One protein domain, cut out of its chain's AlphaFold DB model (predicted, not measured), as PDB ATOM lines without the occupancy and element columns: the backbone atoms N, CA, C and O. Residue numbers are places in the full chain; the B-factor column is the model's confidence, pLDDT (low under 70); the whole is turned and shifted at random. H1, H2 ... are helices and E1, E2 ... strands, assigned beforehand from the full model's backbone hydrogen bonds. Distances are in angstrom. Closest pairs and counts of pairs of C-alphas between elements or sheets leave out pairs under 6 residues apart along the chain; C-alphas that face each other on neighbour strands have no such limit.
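AT A GLANCE: This is residues 173 to 288 of the 596 residues of an uncharacterized protein of Actinomadura litoris (UniProt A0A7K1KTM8). One long helix, H1, lies along one face of a four-stranded sheet, while a small hairpin, E1 and E2, is over the other face; the short helix H3 packs beside H1. The 116 printed residues hold three named helices and six named strands in the order E1 E2 E3 E4 H1 E5 H2 E6 H3. The sheet, E3 E4 E5 E6, is mixed; the class is mixed, helices and strands, with 51 residues in named elements, under half. The whole is compact, radius of gyration of the C-alphas 13.6 A, spans 39 by 32 by 27 A.

IN THESE COORDINATES: E1 is residues 181 to 183, from C-alpha 181 at (53.871, 3.897, -29.147), E2 186 to 188, E3 190 to 193, E4 197 to 201, 12.7 A. H1, 221 to 239, is 26.6 A long. E5 is 248 to 252, 13.2 A, H2 267 to 270, E6 274 to 277, H3 285 to 288, ending at (41.841, -12.442, -38.336).

HOW THE PARTS SIT: E1 and E2 form an antiparallel hairpin, N 181 to O 188 3.0 A. E2 runs on into E3 at 67 degrees. E3 and E4 form an antiparallel hairpin, N 192 to O 199 2.8 A. E4 and E5 are parallel, N 200 to O 250 2.7 A, as are E5 and E6, N 277 to O 251 2.8 A. H1 is on this sheet, two layers, at a height of 9.3 A. H1 touches H3 with residues 226 to 233 alone, closest C-alphas Ala 233 and Arg 288, 5.9 A. H3 only grazes the sheet; H2 is not on it. Every O i to N i+4 pair in H1 is within hydrogen-bond range; H2 and H3 are too short for one.

THE WHOLE: The C-alphas farthest apart, of Gly 205 and Gly 241, are 40.7 A apart. The printed part has no cut. The links E4 to H1 and E5 to H2 are long. Residues 173 and 268 to 271 have pLDDT under 70.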
ATOM      1  N   ALA A 173      61.318   4.655 -43.218       60.56
ATOM      2  CA  ALA A 173      60.573   5.919 -43.272       60.56
ATOM      3  C   ALA A 173      59.480   6.044 -42.180       60.56
ATOM      4  O   ALA A 173      58.924   7.121 -41.983       60.56
ATOM      5  N   HIS A 174      59.219   4.955 -41.450       79.38
ATOM      6  CA  HIS A 174      58.175   4.793 -40.444       79.38
ATOM      7  C   HIS A 174      58.709   4.363 -39.061       79.38
ATOM      8  O   HIS A 174      57.938   3.930 -38.203       79.38
ATOM      9  N   CYS A 175      60.020   4.491 -38.818       84.62
ATOM     10  CA  CYS A 175      60.658   4.154 -37.543       84.62
ATOM     11  C   CYS A 175      61.330   5.367 -36.881       84.62
ATOM     12  O   CYS A 175      61.889   6.246 -37.534       84.62
ATOM     13  N   GLY A 176      61.290   5.421 -35.549       81.62
ATOM     14  CA  GLY A 176      61.919   6.463 -34.739       81.62
ATOM     15  C   GLY A 176      61.020   6.993 -33.623       81.62
ATOM     16  O   GLY A 176      59.863   6.612 -33.485       81.62
ATOM     17  N   TYR A 177      61.555   7.913 -32.817       76.31
ATOM     18  CA  TYR A 177      60.864   8.451 -31.635       76.31
ATOM     19  C   TYR A 177      59.480   9.046 -31.956       76.31
ATOM     20  O   TYR A 177      58.528   8.842 -31.209       76.31
ATOM     21  N   GLN A 178      59.350   9.718 -33.103       74.69
ATOM     22  CA  GLN A 178      58.096  10.323 -33.570       74.69
ATOM     23  C   GLN A 178      56.993   9.307 -33.914       74.69
ATOM     24  O   GLN A 178      55.820   9.671 -33.953       74.69
ATOM     25  N   TYR A 179      57.357   8.041 -34.125       77.38
ATOM     26  CA  TYR A 179      56.431   6.936 -34.377       77.38
ATOM     27  C   TYR A 179      56.257   6.040 -33.152       77.38
ATOM     28  O   TYR A 179      55.554   5.036 -33.227       77.38
ATOM     29  N   SER A 180      56.888   6.392 -32.024       81.69
ATOM     30  CA  SER A 180      56.867   5.530 -30.856       81.69
ATOM     31  C   SER A 180      55.476   5.440 -30.231       81.69
ATOM     32  O   SER A 180      54.744   6.427 -30.088       81.69
ATOM     33  N   ARG A 181      55.110   4.218 -29.855       84.31
ATOM     34  CA  ARG A 181      53.871   3.897 -29.147       84.31
ATOM     35  C   ARG A 181      54.197   3.012 -27.967       84.31
ATOM     36  O   ARG A 181      55.057   2.143 -28.070       84.31
ATOM     37  N   SER A 182      53.521   3.241 -26.849       82.50
ATOM     38  CA  SER A 182      53.675   2.425 -25.651       82.50
ATOM     39  C   SER A 182      52.344   1.790 -25.308       82.50
ATOM     40  O   SER A 182      51.353   2.498 -25.151       82.50
ATOM     41  N   LEU A 183      52.343   0.470 -25.171       79.75
ATOM     42  CA  LEU A 183      51.257  -0.264 -24.543       79.75
ATOM     43  C   LEU A 183      51.855  -1.020 -23.371       79.75
ATOM     44  O   LEU A 183      52.855  -1.713 -23.526       79.75
ATOM     45  N   TRP A 184      51.253  -0.888 -22.189       72.94
ATOM     46  CA  TRP A 184      51.687  -1.642 -21.011       72.94
ATOM     47  C   TRP A 184      53.168  -1.432 -20.635       72.94
ATOM     48  O   TRP A 184      53.823  -2.329 -20.116       72.94
ATOM     49  N   GLY A 185      53.700  -0.232 -20.883       74.44
ATOM     50  CA  GLY A 185      55.109   0.099 -20.635       74.44
ATOM     51  C   GLY A 185      56.067  -0.382 -21.728       74.44
ATOM     52  O   GLY A 185      57.245  -0.038 -21.695       74.44
ATOM     53  N   GLU A 186      55.565  -1.111 -22.722       81.00
ATOM     54  CA  GLU A 186      56.346  -1.665 -23.818       81.00
ATOM     55  C   GLU A 186      56.334  -0.715 -25.007       81.00
ATOM     56  O   GLU A 186      55.298  -0.482 -25.630       81.00
ATOM     57  N   VAL A 187      57.507  -0.170 -25.333       85.62
ATOM     58  CA  VAL A 187      57.655   0.782 -26.438       85.62
ATOM     59  C   VAL A 187      57.897   0.036 -27.747       85.62
ATOM     60  O   VAL A 187      58.762  -0.846 -27.822       85.62
ATOM     61  N   SER A 188      57.129   0.408 -28.763       89.94
ATOM     62  CA  SER A 188      57.342   0.095 -30.173       89.94
ATOM     63  C   SER A 188      57.880   1.332 -30.871       89.94
ATOM     64  O   SER A 188      57.421   2.436 -30.578       89.94
ATOM     65  N   TRP A 189      58.862   1.164 -31.752       91.94
ATOM     66  CA  TRP A 189      59.560   2.281 -32.401       91.94
ATOM     67  C   TRP A 189      59.168   2.492 -33.859       91.94
ATOM     68  O   TRP A 189      59.546   3.512 -34.431       91.94
ATOM     69  N   CYS A 190      58.448   1.546 -34.452       93.75
ATOM     70  CA  CYS A 190      58.017   1.576 -35.841       93.75
ATOM     71  C   CYS A 190      56.503   1.485 -35.935       93.75
ATOM     72  O   CYS A 190      55.863   0.921 -35.040       93.75
ATOM     73  N   LYS A 191      55.942   2.043 -37.010       94.62
ATOM     74  CA  LYS A 191      54.497   2.141 -37.178       94.62
ATOM     75  C   LYS A 191      54.050   2.070 -38.633       94.62
ATOM     76  O   LYS A 191      54.376   2.957 -39.414       94.62
ATOM     77  N   GLU A 192      53.184   1.120 -38.941       94.62
ATOM     78  CA  GLU A 192      52.456   1.062 -40.206       94.62
ATOM     79  C   GLU A 192      51.014   1.545 -40.007       94.62
ATOM     80  O   GLU A 192      50.441   1.399 -38.925       94.62
ATOM     81  N   THR A 193      50.421   2.222 -40.992       95.25
ATOM     82  CA  THR A 193      49.075   2.801 -40.840       95.25
ATOM     83  C   THR A 193      48.250   2.603 -42.092       95.25
ATOM     84  O   THR A 193      48.649   3.004 -43.180       95.25
ATOM     85  N   THR A 194      47.049   2.075 -41.904       96.75
ATOM     86  CA  THR A 194      46.054   1.890 -42.956       96.75
ATOM     87  C   THR A 194      44.771   2.645 -42.644       96.75
ATOM     88  O   THR A 194      44.739   3.513 -41.769       96.75
ATOM     89  N   ALA A 195      43.706   2.353 -43.396       96.75
ATOM     90  CA  ALA A 195      42.405   2.964 -43.184       96.75
ATOM     91  C   ALA A 195      41.846   2.628 -41.792       96.75
ATOM     92  O   ALA A 195      41.349   3.529 -41.117       96.75
ATOM     93  N   HIS A 196      41.990   1.373 -41.350       98.00
ATOM     94  CA  HIS A 196      41.359   0.884 -40.122       98.00
ATOM     95  C   HIS A 196      42.358   0.481 -39.027       98.00
ATOM     96  O   HIS A 196      41.940   0.223 -37.898       98.00
ATOM     97  N   PHE A 197      43.668   0.458 -39.306       98.00
ATOM     98  CA  PHE A 197      44.662  -0.034 -38.347       98.00
ATOM     99  C   PHE A 197      45.876   0.881 -38.192       98.00
ATOM    100  O   PHE A 197      46.386   1.459 -39.153       98.00
ATOM    101  N   GLU A 198      46.368   0.979 -36.959       96.44
ATOM    102  CA  GLU A 198      47.689   1.515 -36.638       96.44
ATOM    103  C   GLU A 198      48.539   0.396 -36.019       96.44
ATOM    104  O   GLU A 198      48.341  -0.001 -34.874       96.44
ATOM    105  N   VAL A 199      49.484  -0.140 -36.793       96.69
ATOM    106  CA  VAL A 199      50.290  -1.305 -36.417       96.69
ATOM    107  C   VAL A 199      51.653  -0.861 -35.911       96.69
ATOM    108  O   VAL A 199      52.483  -0.373 -36.668       96.69
ATOM    109  N   SER A 200      51.896  -1.053 -34.623       95.88
ATOM    110  CA  SER A 200      53.135  -0.716 -33.929       95.88
ATOM    111  C   SER A 200      54.018  -1.951 -33.740       95.88
ATOM    112  O   SER A 200      53.560  -2.984 -33.249       95.88
ATOM    113  N   TYR A 201      55.299  -1.846 -34.101       95.06
ATOM    114  CA  TYR A 201      56.256  -2.956 -34.042       95.06
ATOM    115  C   TYR A 201      57.692  -2.480 -33.768       95.06
ATOM    116  O   TYR A 201      57.985  -1.282 -33.690       95.06
ATOM    117  N   ASN A 202      58.606  -3.435 -33.591       92.38
ATOM    118  CA  ASN A 202      60.034  -3.186 -33.416       92.38
ATOM    119  C   ASN A 202      60.840  -3.891 -34.507       92.38
ATOM    120  O   ASN A 202      60.533  -5.023 -34.863       92.38
ATOM    121  N   VAL A 203      61.907  -3.243 -34.978       90.56
ATOM    122  CA  VAL A 203      62.874  -3.814 -35.941       90.56
ATOM    123  C   VAL A 203      64.218  -4.174 -35.297       90.56
ATOM    124  O   VAL A 203      65.133  -4.668 -35.944       90.56
ATOM    125  N   THR A 204      64.371  -3.921 -33.995       87.31
ATOM    126  CA  THR A 204      65.577  -4.287 -33.244       87.31
ATOM    127  C   THR A 204      65.238  -4.836 -31.864       87.31
ATOM    128  O   THR A 204      64.175  -4.569 -31.301       87.31
ATOM    129  N   GLY A 205      66.191  -5.577 -31.297       86.12
ATOM    130  CA  GLY A 205      66.080  -6.158 -29.963       86.12
ATOM    131  C   GLY A 205      65.316  -7.485 -29.939       86.12
ATOM    132  O   GLY A 205      64.909  -7.986 -30.983       86.12
ATOM    133  N   PRO A 206      65.111  -8.064 -28.743       82.00
ATOM    134  CA  PRO A 206      64.497  -9.388 -28.590       82.00
ATOM    135  C   PRO A 206      63.063  -9.493 -29.123       82.00
ATOM    136  O   PRO A 206      62.572 -10.592 -29.322       82.00
ATOM    137  N   ARG A 207      62.406  -8.351 -29.347       81.75
ATOM    138  CA  ARG A 207      61.011  -8.216 -29.788       81.75
ATOM    139  C   ARG A 207      60.893  -7.828 -31.264       81.75
ATOM    140  O   ARG A 207      59.833  -7.376 -31.690       81.75
ATOM    141  N   ALA A 208      61.998  -7.892 -32.005       88.31
ATOM    142  CA  ALA A 208      62.003  -7.529 -33.409       88.31
ATOM    143  C   ALA A 208      61.145  -8.503 -34.222       88.31
ATOM    144  O   ALA A 208      61.168  -9.713 -33.974       88.31
ATOM    145  N   VAL A 209      60.406  -7.961 -35.185       92.00
ATOM    146  CA  VAL A 209      59.792  -8.760 -36.251       92.00
ATOM    147  C   VAL A 209      60.871  -9.314 -37.180       92.00
ATOM    148  O   VAL A 209      62.011  -8.841 -37.168       92.00
ATOM    149  N   ASP A 210      60.512 -10.312 -37.988       90.31
ATOM    150  CA  ASP A 210      61.334 -10.689 -39.139       90.31
ATOM    151  C   ASP A 210      61.490  -9.465 -40.051       90.31
ATOM    152  O   ASP A 210      60.502  -8.795 -40.341       90.31
ATOM    153  N   LEU A 211      62.729  -9.150 -40.435       91.75
ATOM    154  CA  LEU A 211      63.088  -7.964 -41.219       91.75
ATOM    155  C   LEU A 211      63.116  -8.227 -42.725       91.75
ATOM    156  O   LEU A 211      63.542  -7.356 -43.478       91.75
ATOM    157  N   THR A 212      62.733  -9.428 -43.157       93.56
ATOM    158  CA  THR A 212      62.603  -9.747 -44.578       93.56
ATOM    159  C   THR A 212      61.653  -8.749 -45.245       93.56
ATOM    160  O   THR A 212      60.539  -8.546 -44.772       93.56
ATOM    161  N   ASP A 213      62.131  -8.116 -46.313       91.75
ATOM    162  CA  ASP A 213      61.442  -7.116 -47.135       91.75
ATOM    163  C   ASP A 213      61.820  -7.429 -48.587       91.75
ATOM    164  O   ASP A 213      62.876  -7.020 -49.085       91.75
ATOM    165  N   ALA A 214      61.043  -8.310 -49.215       92.62
ATOM    166  CA  ALA A 214      61.406  -8.883 -50.506       92.62
ATOM    167  C   ALA A 214      61.212  -7.896 -51.665       92.62
ATOM    168  O   ALA A 214      61.880  -8.025 -52.697       92.62
ATOM    169  N   ASP A 215      60.308  -6.926 -51.516       90.81
ATOM    170  CA  ASP A 215      59.996  -5.932 -52.543       90.81
ATOM    171  C   ASP A 215      60.752  -4.598 -52.356       90.81
ATOM    172  O   ASP A 215      60.787  -3.770 -53.273       90.81
ATOM    173  N   GLY A 216      61.439  -4.426 -51.222       89.56
ATOM    174  CA  GLY A 216      62.300  -3.289 -50.916       89.56
ATOM    175  C   GLY A 216      61.532  -2.019 -50.551       89.56
ATOM    176  O   GLY A 216      62.075  -0.914 -50.706       89.56
ATOM    177  N   ASN A 217      60.277  -2.141 -50.114       87.38
ATOM    178  CA  ASN A 217      59.422  -1.008 -49.763       87.38
ATOM    179  C   ASN A 217      59.728  -0.409 -48.372       87.38
ATOM    180  O   ASN A 217      59.211   0.664 -48.042       87.38
ATOM    181  N   ARG A 218      60.650  -1.023 -47.613       89.00
ATOM    182  CA  ARG A 218      61.095  -0.651 -46.256       89.00
ATOM    183  C   ARG A 218      60.066  -0.907 -45.154       89.00
ATOM    184  O   ARG A 218      60.164  -0.324 -44.071       89.00
ATOM    185  N   VAL A 219      59.092  -1.768 -45.412       91.50
ATOM    186  CA  VAL A 219      58.177  -2.352 -44.434       91.50
ATOM    187  C   VAL A 219      58.416  -3.859 -44.473       91.50
ATOM    188  O   VAL A 219      58.397  -4.441 -45.548       91.50
ATOM    189  N   PRO A 220      58.656  -4.528 -43.335       94.31
ATOM    190  CA  PRO A 220      58.864  -5.968 -43.376       94.31
ATOM    191  C   PRO A 220      57.642  -6.711 -43.936       94.31
ATOM    192  O   PRO A 220      56.514  -6.432 -43.516       94.31
ATOM    193  N   ASP A 221      57.872  -7.718 -44.785       93.69
ATOM    194  CA  ASP A 221      56.838  -8.521 -45.457       93.69
ATOM    195  C   ASP A 221      55.811  -9.063 -44.449       93.69
ATOM    196  O   ASP A 221      54.607  -9.107 -44.702       93.69
ATOM    197  N   TYR A 222      56.281  -9.457 -43.261       94.88
ATOM    198  CA  TYR A 222      55.439  -9.924 -42.162       94.88
ATOM    199  C   TYR A 222      54.423  -8.861 -41.694       94.88
ATOM    200  O   TYR A 222      53.247  -9.168 -41.467       94.88
ATOM    201  N   VAL A 223      54.859  -7.605 -41.552       96.31
ATOM    202  CA  VAL A 223      53.997  -6.483 -41.143       96.31
ATOM    203  C   VAL A 223      52.993  -6.182 -42.247       96.31
ATOM    204  O   VAL A 223      51.803  -6.044 -41.965       96.31
ATOM    205  N   GLU A 224      53.434  -6.173 -43.503       95.62
ATOM    206  CA  GLU A 224      52.538  -5.991 -44.641       95.62
ATOM    207  C   GLU A 224      51.470  -7.079 -44.736       95.62
ATOM    208  O   GLU A 224      50.295  -6.779 -44.944       95.62
ATOM    209  N   GLN A 225      51.854  -8.348 -44.589       96.81
ATOM    210  CA  GLN A 225      50.924  -9.477 -44.623       96.81
ATOM    211  C   GLN A 225      49.924  -9.409 -43.467       96.81
ATOM    212  O   GLN A 225      48.735  -9.661 -43.669       96.81
ATOM    213  N   THR A 226      50.382  -9.013 -42.278       97.19
ATOM    214  CA  THR A 226      49.526  -8.800 -41.103       97.19
ATOM    215  C   THR A 226      48.490  -7.713 -41.376       97.19
ATOM    216  O   THR A 226      47.294  -7.909 -41.163       97.19
ATOM    217  N   VAL A 227      48.933  -6.574 -41.903       97.19
ATOM    218  CA  VAL A 227      48.073  -5.440 -42.245       97.19
ATOM    219  C   VAL A 227      47.073  -5.802 -43.346       97.19
ATOM    220  O   VAL A 227      45.877  -5.553 -43.193       97.19
ATOM    221  N   LYS A 228      47.528  -6.447 -44.428       97.62
ATOM    222  CA  LYS A 228      46.665  -6.941 -45.517       97.62
ATOM    223  C   LYS A 228      45.605  -7.903 -44.974       97.62
ATOM    224  O   LYS A 228      44.437  -7.804 -45.341       97.62
ATOM    225  N   SER A 229      45.995  -8.779 -44.050       98.19
ATOM    226  CA  SER A 229      45.102  -9.733 -43.394       98.19
ATOM    227  C   SER A 229      44.019  -9.068 -42.549       98.19
ATOM    228  O   SER A 229      42.852  -9.457 -42.631       98.19
ATOM    229  N   LEU A 230      44.396  -8.056 -41.770       98.50
ATOM    230  CA  LEU A 230      43.477  -7.270 -40.952       98.50
ATOM    231  C   LEU A 230      42.500  -6.467 -41.811       98.50
ATOM    232  O   LEU A 230      41.297  -6.549 -41.589       98.50
ATOM    233  N   GLU A 231      42.986  -5.745 -42.823       98.25
ATOM    234  CA  GLU A 231      42.142  -4.954 -43.731       98.25
ATOM    235  C   GLU A 231      41.159  -5.832 -44.512       98.25
ATOM    236  O   GLU A 231      39.967  -5.521 -44.610       98.25
ATOM    237  N   TYR A 232      41.632  -6.977 -45.013       98.00
ATOM    238  CA  TYR A 232      40.772  -7.940 -45.686       98.00
ATOM    239  C   TYR A 232      39.672  -8.445 -44.743       98.00
ATOM    240  O   TYR A 232      38.487  -8.366 -45.072       98.00
ATOM    241  N   ALA A 233      40.034  -8.931 -43.551       97.94
ATOM    242  CA  ALA A 233      39.057  -9.456 -42.603       97.94
ATOM    243  C   ALA A 233      38.098  -8.381 -42.081       97.94
ATOM    244  O   ALA A 233      36.900  -8.645 -42.013       97.94
ATOM    245  N   TRP A 234      38.577  -7.163 -41.816       98.31
ATOM    246  CA  TRP A 234      37.742  -6.027 -41.423       98.31
ATOM    247  C   TRP A 234      36.651  -5.770 -42.462       98.31
ATOM    248  O   TRP A 234      35.464  -5.741 -42.130       98.31
ATOM    249  N   SER A 235      37.041  -5.679 -43.738       97.75
ATOM    250  CA  SER A 235      36.110  -5.446 -44.844       97.75
ATOM    251  C   SER A 235      35.072  -6.564 -44.959       97.75
ATOM    252  O   SER A 235      33.882  -6.295 -45.145       97.75
ATOM    253  N   ARG A 236      35.491  -7.826 -44.798       97.44
ATOM    254  CA  ARG A 236      34.577  -8.977 -44.836       97.44
ATOM    255  C   ARG A 236      33.623  -8.990 -43.649       97.44
ATOM    256  O   ARG A 236      32.424  -9.098 -43.876       97.44
ATOM    257  N   TYR A 237      34.108  -8.833 -42.417       97.75
ATOM    258  CA  TYR A 237      33.257  -8.798 -41.224       97.75
ATOM    259  C   TYR A 237      32.234  -7.660 -41.305       97.75
ATOM    260  O   TYR A 237      31.040  -7.901 -41.112       97.75
ATOM    261  N   LYS A 238      32.659  -6.455 -41.710       97.19
ATOM    262  CA  LYS A 238      31.748  -5.329 -41.969       97.19
ATOM    263  C   LYS A 238      30.728  -5.671 -43.059       97.19
ATOM    264  O   LYS A 238      29.539  -5.410 -42.897       97.19
ATOM    265  N   GLY A 239      31.172  -6.297 -44.151       96.69
ATOM    266  CA  GLY A 239      30.317  -6.752 -45.252       96.69
ATOM    267  C   GLY A 239      29.307  -7.836 -44.858       96.69
ATOM    268  O   GLY A 239      28.234  -7.905 -45.447       96.69
ATOM    269  N   PHE A 240      29.610  -8.641 -43.839       95.31
ATOM    270  CA  PHE A 240      28.690  -9.610 -43.229       95.31
ATOM    271  C   PHE A 240      27.726  -8.971 -42.211       95.31
ATOM    272  O   PHE A 240      26.924  -9.665 -41.588       95.31
ATOM    273  N   GLY A 241      27.793  -7.650 -42.031       97.12
ATOM    274  CA  GLY A 241      26.916  -6.894 -41.141       97.12
ATOM    275  C   GLY A 241      27.368  -6.859 -39.683       97.12
ATOM    276  O   GLY A 241      26.609  -6.381 -38.838       97.12
ATOM    277  N   TYR A 242      28.572  -7.339 -39.362       97.38
ATOM    278  CA  TYR A 242      29.091  -7.222 -38.004       97.38
ATOM    279  C   TYR A 242      29.406  -5.767 -37.653       97.38
ATOM    280  O   TYR A 242      29.945  -5.000 -38.460       97.38
ATOM    281  N   LYS A 243      29.101  -5.399 -36.408       95.50
ATOM    282  CA  LYS A 243      29.654  -4.206 -35.779       95.50
ATOM    283  C   LYS A 243      31.133  -4.457 -35.533       95.50
ATOM    284  O   LYS A 243      31.507  -5.481 -34.981       95.50
ATOM    285  N   ILE A 244      31.962  -3.521 -35.962       95.12
ATOM    286  CA  ILE A 244      33.404  -3.555 -35.767       95.12
ATOM    287  C   ILE A 244      33.894  -2.106 -35.712       95.12
ATOM    288  O   ILE A 244      33.356  -1.278 -36.464       95.12
ATOM    289  N   PRO A 245      34.865  -1.777 -34.842       92.81
ATOM    290  CA  PRO A 245      35.413  -0.432 -34.769       92.81
ATOM    291  C   PRO A 245      36.009   0.023 -36.098       92.81
ATOM    292  O   PRO A 245      36.656  -0.756 -36.798       92.81
ATOM    293  N   ASP A 246      35.835   1.302 -36.428       93.44
ATOM    294  CA  ASP A 246      36.402   1.882 -37.652       93.44
ATOM    295  C   ASP A 246      37.923   2.087 -37.550       93.44
ATOM    296  O   ASP A 246      38.587   2.281 -38.563       93.44
ATOM    297  N   LYS A 247      38.489   2.050 -36.337       94.94
ATOM    298  CA  LYS A 247      39.934   2.108 -36.122       94.94
ATOM    299  C   LYS A 247      40.367   1.267 -34.923       94.94
ATOM    300  O   LYS A 247      39.695   1.300 -33.893       94.94
ATOM    301  N   ALA A 248      41.494   0.569 -35.049       95.56
ATOM    302  CA  ALA A 248      42.116  -0.191 -33.968       95.56
ATOM    303  C   ALA A 248      43.647  -0.084 -33.967       95.56
ATOM    304  O   ALA A 248      44.282   0.035 -35.019       95.56
ATOM    305  N   ASP A 249      44.233  -0.174 -32.777       95.19
ATOM    306  CA  ASP A 249      45.680  -0.240 -32.592       95.19
ATOM    307  C   ASP A 249      46.138  -1.701 -32.526       95.19
ATOM    308  O   ASP A 249      45.502  -2.544 -31.892       95.19
ATOM    309  N   VAL A 250      47.259  -2.016 -33.169       96.75
ATOM    310  CA  VAL A 250      47.829  -3.368 -33.192       96.75
ATOM    311  C   VAL A 250      49.266  -3.314 -32.708       96.75
ATOM    312  O   VAL A 250      50.073  -2.563 -33.243       96.75
ATOM    313  N   TYR A 251      49.614  -4.125 -31.714       95.06
ATOM    314  CA  TYR A 251      50.958  -4.165 -31.139       95.06
ATOM    315  C   TYR A 251      51.598  -5.523 -31.378       95.06
ATOM    316  O   TYR A 251      51.100  -6.533 -30.892       95.06
ATOM    317  N   ILE A 252      52.725  -5.545 -32.083       95.12
ATOM    318  CA  ILE A 252      53.434  -6.772 -32.448       95.12
ATOM    319  C   ILE A 252      54.685  -6.948 -31.584       95.12
ATOM    320  O   ILE A 252      55.459  -6.011 -31.383       95.12
ATOM    321  N   GLY A 253      54.911  -8.175 -31.111       88.94
ATOM    322  CA  GLY A 253      56.080  -8.529 -30.309       88.94
ATOM    323  C   GLY A 253      55.964  -8.079 -28.854       88.94
ATOM    324  O   GLY A 253      56.981  -7.812 -28.212       88.94
ATOM    325  N   ASN A 254      54.745  -7.945 -28.322       83.75
ATOM    326  CA  ASN A 254      54.559  -7.555 -26.926       83.75
ATOM    327  C   ASN A 254      54.958  -8.719 -25.995       83.75
ATOM    328  O   ASN A 254      54.369  -9.790 -26.102       83.75
ATOM    329  N   PRO A 255      55.907  -8.540 -25.058       78.44
ATOM    330  CA  PRO A 255      56.417  -9.615 -24.204       78.44
ATOM    331  C   PRO A 255      55.412 -10.087 -23.145       78.44
ATOM    332  O   PRO A 255      55.650 -11.099 -22.494       78.44
ATOM    333  N   ARG A 256      54.305  -9.359 -22.948       77.19
ATOM    334  CA  ARG A 256      53.202  -9.788 -22.076       77.19
ATOM    335  C   ARG A 256      52.250 -10.765 -22.761       77.19
ATOM    336  O   ARG A 256      51.362 -11.290 -22.104       77.19
ATOM    337  N   VAL A 257      52.435 -10.996 -24.059       76.69
ATOM    338  CA  VAL A 257      51.736 -12.024 -24.828       76.69
ATOM    339  C   VAL A 257      52.774 -13.050 -25.264       76.69
ATOM    340  O   VAL A 257      53.826 -12.700 -25.801       76.69
ATOM    341  N   ALA A 258      52.502 -14.325 -24.983       76.81
ATOM    342  CA  ALA A 258      53.421 -15.408 -25.304       76.81
ATOM    343  C   ALA A 258      53.728 -15.459 -26.810       76.81
ATOM    344  O   ALA A 258      52.922 -15.046 -27.646       76.81
ATOM    345  N   ALA A 259      54.906 -15.976 -27.162       82.56
ATOM    346  CA  ALA A 259      55.280 -16.121 -28.560       82.56
ATOM    347  C   ALA A 259      54.277 -17.018 -29.312       82.56
ATOM    348  O   ALA A 259      53.843 -18.041 -28.785       82.56
ATOM    349  N   GLY A 260      53.894 -16.619 -30.524       84.56
ATOM    350  CA  GLY A 260      52.894 -17.295 -31.349       84.56
ATOM    351  C   GLY A 260      51.441 -17.053 -30.929       84.56
ATOM    352  O   GLY A 260      50.542 -17.583 -31.576       84.56
ATOM    353  N   VAL A 261      51.195 -16.269 -29.874       86.50
ATOM    354  CA  VAL A 261      49.857 -16.041 -29.310       86.50
ATOM    355  C   VAL A 261      49.364 -14.626 -29.615       86.50
ATOM    356  O   VAL A 261      50.154 -13.691 -29.772       86.50
ATOM    357  N   GLY A 262      48.046 -14.478 -29.721       89.00
ATOM    358  CA  GLY A 262      47.346 -13.207 -29.846       89.00
ATOM    359  C   GLY A 262      46.477 -12.957 -28.623       89.00
ATOM    360  O   GLY A 262      46.183 -13.864 -27.845       89.00
ATOM    361  N   PHE A 263      46.143 -11.695 -28.407       86.69
ATOM    362  CA  PHE A 263      45.217 -11.294 -27.373       86.69
ATOM    363  C   PHE A 263      44.557  -9.969 -27.731       86.69
ATOM    364  O   PHE A 263      45.224  -8.951 -27.941       86.69
ATOM    365  N   THR A 264      43.235  -9.967 -27.699       89.12
ATOM    366  CA  THR A 264      42.421  -8.771 -27.873       89.12
ATOM    367  C   THR A 264      41.750  -8.459 -26.543       89.12
ATOM    368  O   THR A 264      40.817  -9.158 -26.159       89.12
ATOM    369  N   PRO A 265      42.207  -7.447 -25.786       77.69
ATOM    370  CA  PRO A 265      41.542  -7.070 -24.548       77.69
ATOM    371  C   PRO A 265      40.119  -6.546 -24.807       77.69
ATOM    372  O   PRO A 265      39.870  -5.904 -25.831       77.69
ATOM    373  N   PRO A 266      39.196  -6.715 -23.843       73.69
ATOM    374  CA  PRO A 266      37.851  -6.157 -23.929       73.69
ATOM    375  C   PRO A 266      37.899  -4.627 -23.951       73.69
ATOM    376  O   PRO A 266      37.970  -3.977 -22.909       73.69
ATOM    377  N   TYR A 267      37.848  -4.010 -25.131       73.38
ATOM    378  CA  TYR A 267      37.981  -2.552 -25.241       73.38
ATOM    379  C   TYR A 267      36.763  -1.763 -24.792       73.38
ATOM    380  O   TYR A 267      36.907  -0.594 -24.440       73.38
ATOM    381  N   SER A 268      35.606  -2.407 -24.657       63.78
ATOM    382  CA  SER A 268      34.495  -1.855 -23.878       63.78
ATOM    383  C   SER A 268      34.904  -1.533 -22.432       63.78
ATOM    384  O   SER A 268      34.240  -0.746 -21.762       63.78
ATOM    385  N   LEU A 269      35.972  -2.168 -21.938       55.94
ATOM    386  CA  LEU A 269      36.540  -1.972 -20.608       55.94
ATOM    387  C   LEU A 269      37.827  -1.148 -20.639       55.94
ATOM    388  O   LEU A 269      38.049  -0.392 -19.701       55.94
ATOM    389  N   ILE A 270      38.658  -1.292 -21.681       56.16
ATOM    390  CA  ILE A 270      39.967  -0.620 -21.771       56.16
ATOM    391  C   ILE A 270      39.936   0.738 -22.490       56.16
ATOM    392  O   ILE A 270      40.901   1.482 -22.405       56.16
ATOM    393  N   GLY A 271      38.830   1.080 -23.155       64.25
ATOM    394  CA  GLY A 271      38.579   2.399 -23.747       64.25
ATOM    395  C   GLY A 271      39.005   2.567 -25.207       64.25
ATOM    396  O   GLY A 271      38.555   3.515 -25.847       64.25
ATOM    397  N   PHE A 272      39.818   1.662 -25.762       78.12
ATOM    398  CA  PHE A 272      40.301   1.759 -27.144       78.12
ATOM    399  C   PHE A 272      40.487   0.375 -27.803       78.12
ATOM    400  O   PHE A 272      41.061  -0.527 -27.180       78.12
ATOM    401  N   PRO A 273      40.001   0.166 -29.047       88.56
ATOM    402  CA  PRO A 273      40.133  -1.104 -29.762       88.56
ATOM    403  C   PRO A 273      41.600  -1.474 -29.970       88.56
ATOM    404  O   PRO A 273      42.334  -0.756 -30.646       88.56
ATOM    405  N   THR A 274      42.024  -2.591 -29.383       90.06
ATOM    406  CA  THR A 274      43.431  -3.005 -29.373       90.06
ATOM    407  C   THR A 274      43.561  -4.480 -29.688       90.06
ATOM    408  O   THR A 274      42.840  -5.288 -29.112       90.06
ATOM    409  N   ILE A 275      44.530  -4.825 -30.527       94.75
ATOM    410  CA  ILE A 275      45.012  -6.189 -30.733       94.75
ATOM    411  C   ILE A 275      46.470  -6.242 -30.288       94.75
ATOM    412  O   ILE A 275      47.279  -5.377 -30.630       94.75
ATOM    413  N   VAL A 276      46.831  -7.268 -29.531       91.38
ATOM    414  CA  VAL A 276      48.204  -7.506 -29.095       91.38
ATOM    415  C   VAL A 276      48.643  -8.866 -29.606       91.38
ATOM    416  O   VAL A 276      47.980  -9.869 -29.380       91.38
ATOM    417  N   MET A 277      49.776  -8.912 -30.290       92.69
ATOM    418  CA  MET A 277      50.366 -10.141 -30.801       92.69
ATOM    419  C   MET A 277      51.749 -10.334 -30.196       92.69
ATOM    420  O   MET A 277      52.573  -9.412 -30.157       92.69
ATOM    421  N   GLY A 278      52.002 -11.546 -29.715       86.94
ATOM    422  CA  GLY A 278      53.313 -11.964 -29.252       86.94
ATOM    423  C   GLY A 278      54.327 -12.019 -30.394       86.94
ATOM    424  O   GLY A 278      54.012 -11.862 -31.576       86.94
ATOM    425  N   GLN A 279      55.590 -12.242 -30.040       84.56
ATOM    426  CA  GLN A 279      56.627 -12.504 -31.041       84.56
ATOM    427  C   GLN A 279      56.288 -13.787 -31.817       84.56
ATOM    428  O   GLN A 279      55.720 -14.696 -31.233       84.56
ATOM    429  N   GLN A 280      56.645 -13.910 -33.098       85.81
ATOM    430  CA  GLN A 280      56.369 -15.120 -33.905       85.81
ATOM    431  C   GLN A 280      54.875 -15.452 -34.094       85.81
ATOM    432  O   GLN A 280      54.542 -16.556 -34.518       85.81
ATOM    433  N   ALA A 281      53.968 -14.522 -33.784       90.38
ATOM    434  CA  ALA A 281      52.585 -14.594 -34.242       90.38
ATOM    435  C   ALA A 281      52.541 -14.782 -35.770       90.38
ATOM    436  O   ALA A 281      53.342 -14.191 -36.486       90.38
ATOM    437  N   GLY A 282      51.631 -15.619 -36.273       92.25
ATOM    438  CA  GLY A 282      51.450 -15.791 -37.718       92.25
ATOM    439  C   GLY A 282      50.777 -14.566 -38.341       92.25
ATOM    440  O   GLY A 282      49.889 -13.981 -37.730       92.25
ATOM    441  N   ALA A 283      51.149 -14.192 -39.569       96.38
ATOM    442  CA  ALA A 283      50.611 -12.997 -40.235       96.38
ATOM    443  C   ALA A 283      49.193 -13.177 -40.805       96.38
ATOM    444  O   ALA A 283      48.562 -12.198 -41.200       96.38
ATOM    445  N   PHE A 284      48.694 -14.417 -40.883       97.00
ATOM    446  CA  PHE A 284      47.437 -14.727 -41.564       97.00
ATOM    447  C   PHE A 284      46.318 -15.105 -40.598       97.00
ATOM    448  O   PHE A 284      45.342 -14.370 -40.442       97.00
ATOM    449  N   TYR A 285      46.438 -16.263 -39.962       96.38
ATOM    450  CA  TYR A 285      45.380 -16.812 -39.126       96.38
ATOM    451  C   TYR A 285      45.069 -15.916 -37.913       96.38
ATOM    452  O   TYR A 285      43.933 -15.475 -37.728       96.38
ATOM    453  N   LEU A 286      46.096 -15.604 -37.122       95.56
ATOM    454  CA  LEU A 286      45.928 -14.984 -35.814       95.56
ATOM    455  C   LEU A 286      45.364 -13.550 -35.881       95.56
ATOM    456  O   LEU A 286      44.408 -13.279 -35.160       95.56
ATOM    457  N   PRO A 287      45.812 -12.646 -36.780       97.81
ATOM    458  CA  PRO A 287      45.233 -11.307 -36.874       97.81
ATOM    459  C   PRO A 287      43.734 -11.326 -37.189       97.81
ATOM    460  O   PRO A 287      42.994 -10.476 -36.705       97.81
ATOM    461  N   ARG A 288      43.263 -12.303 -37.977       98.25
ATOM    462  CA  ARG A 288      41.841 -12.442 -38.336       98.25
ATOM    463  C   ARG A 288      41.003 -12.957 -37.168       98.25
ATOM    464  O   ARG A 288      39.873 -12.493 -37.001       98.25
TER     465      ARG A 288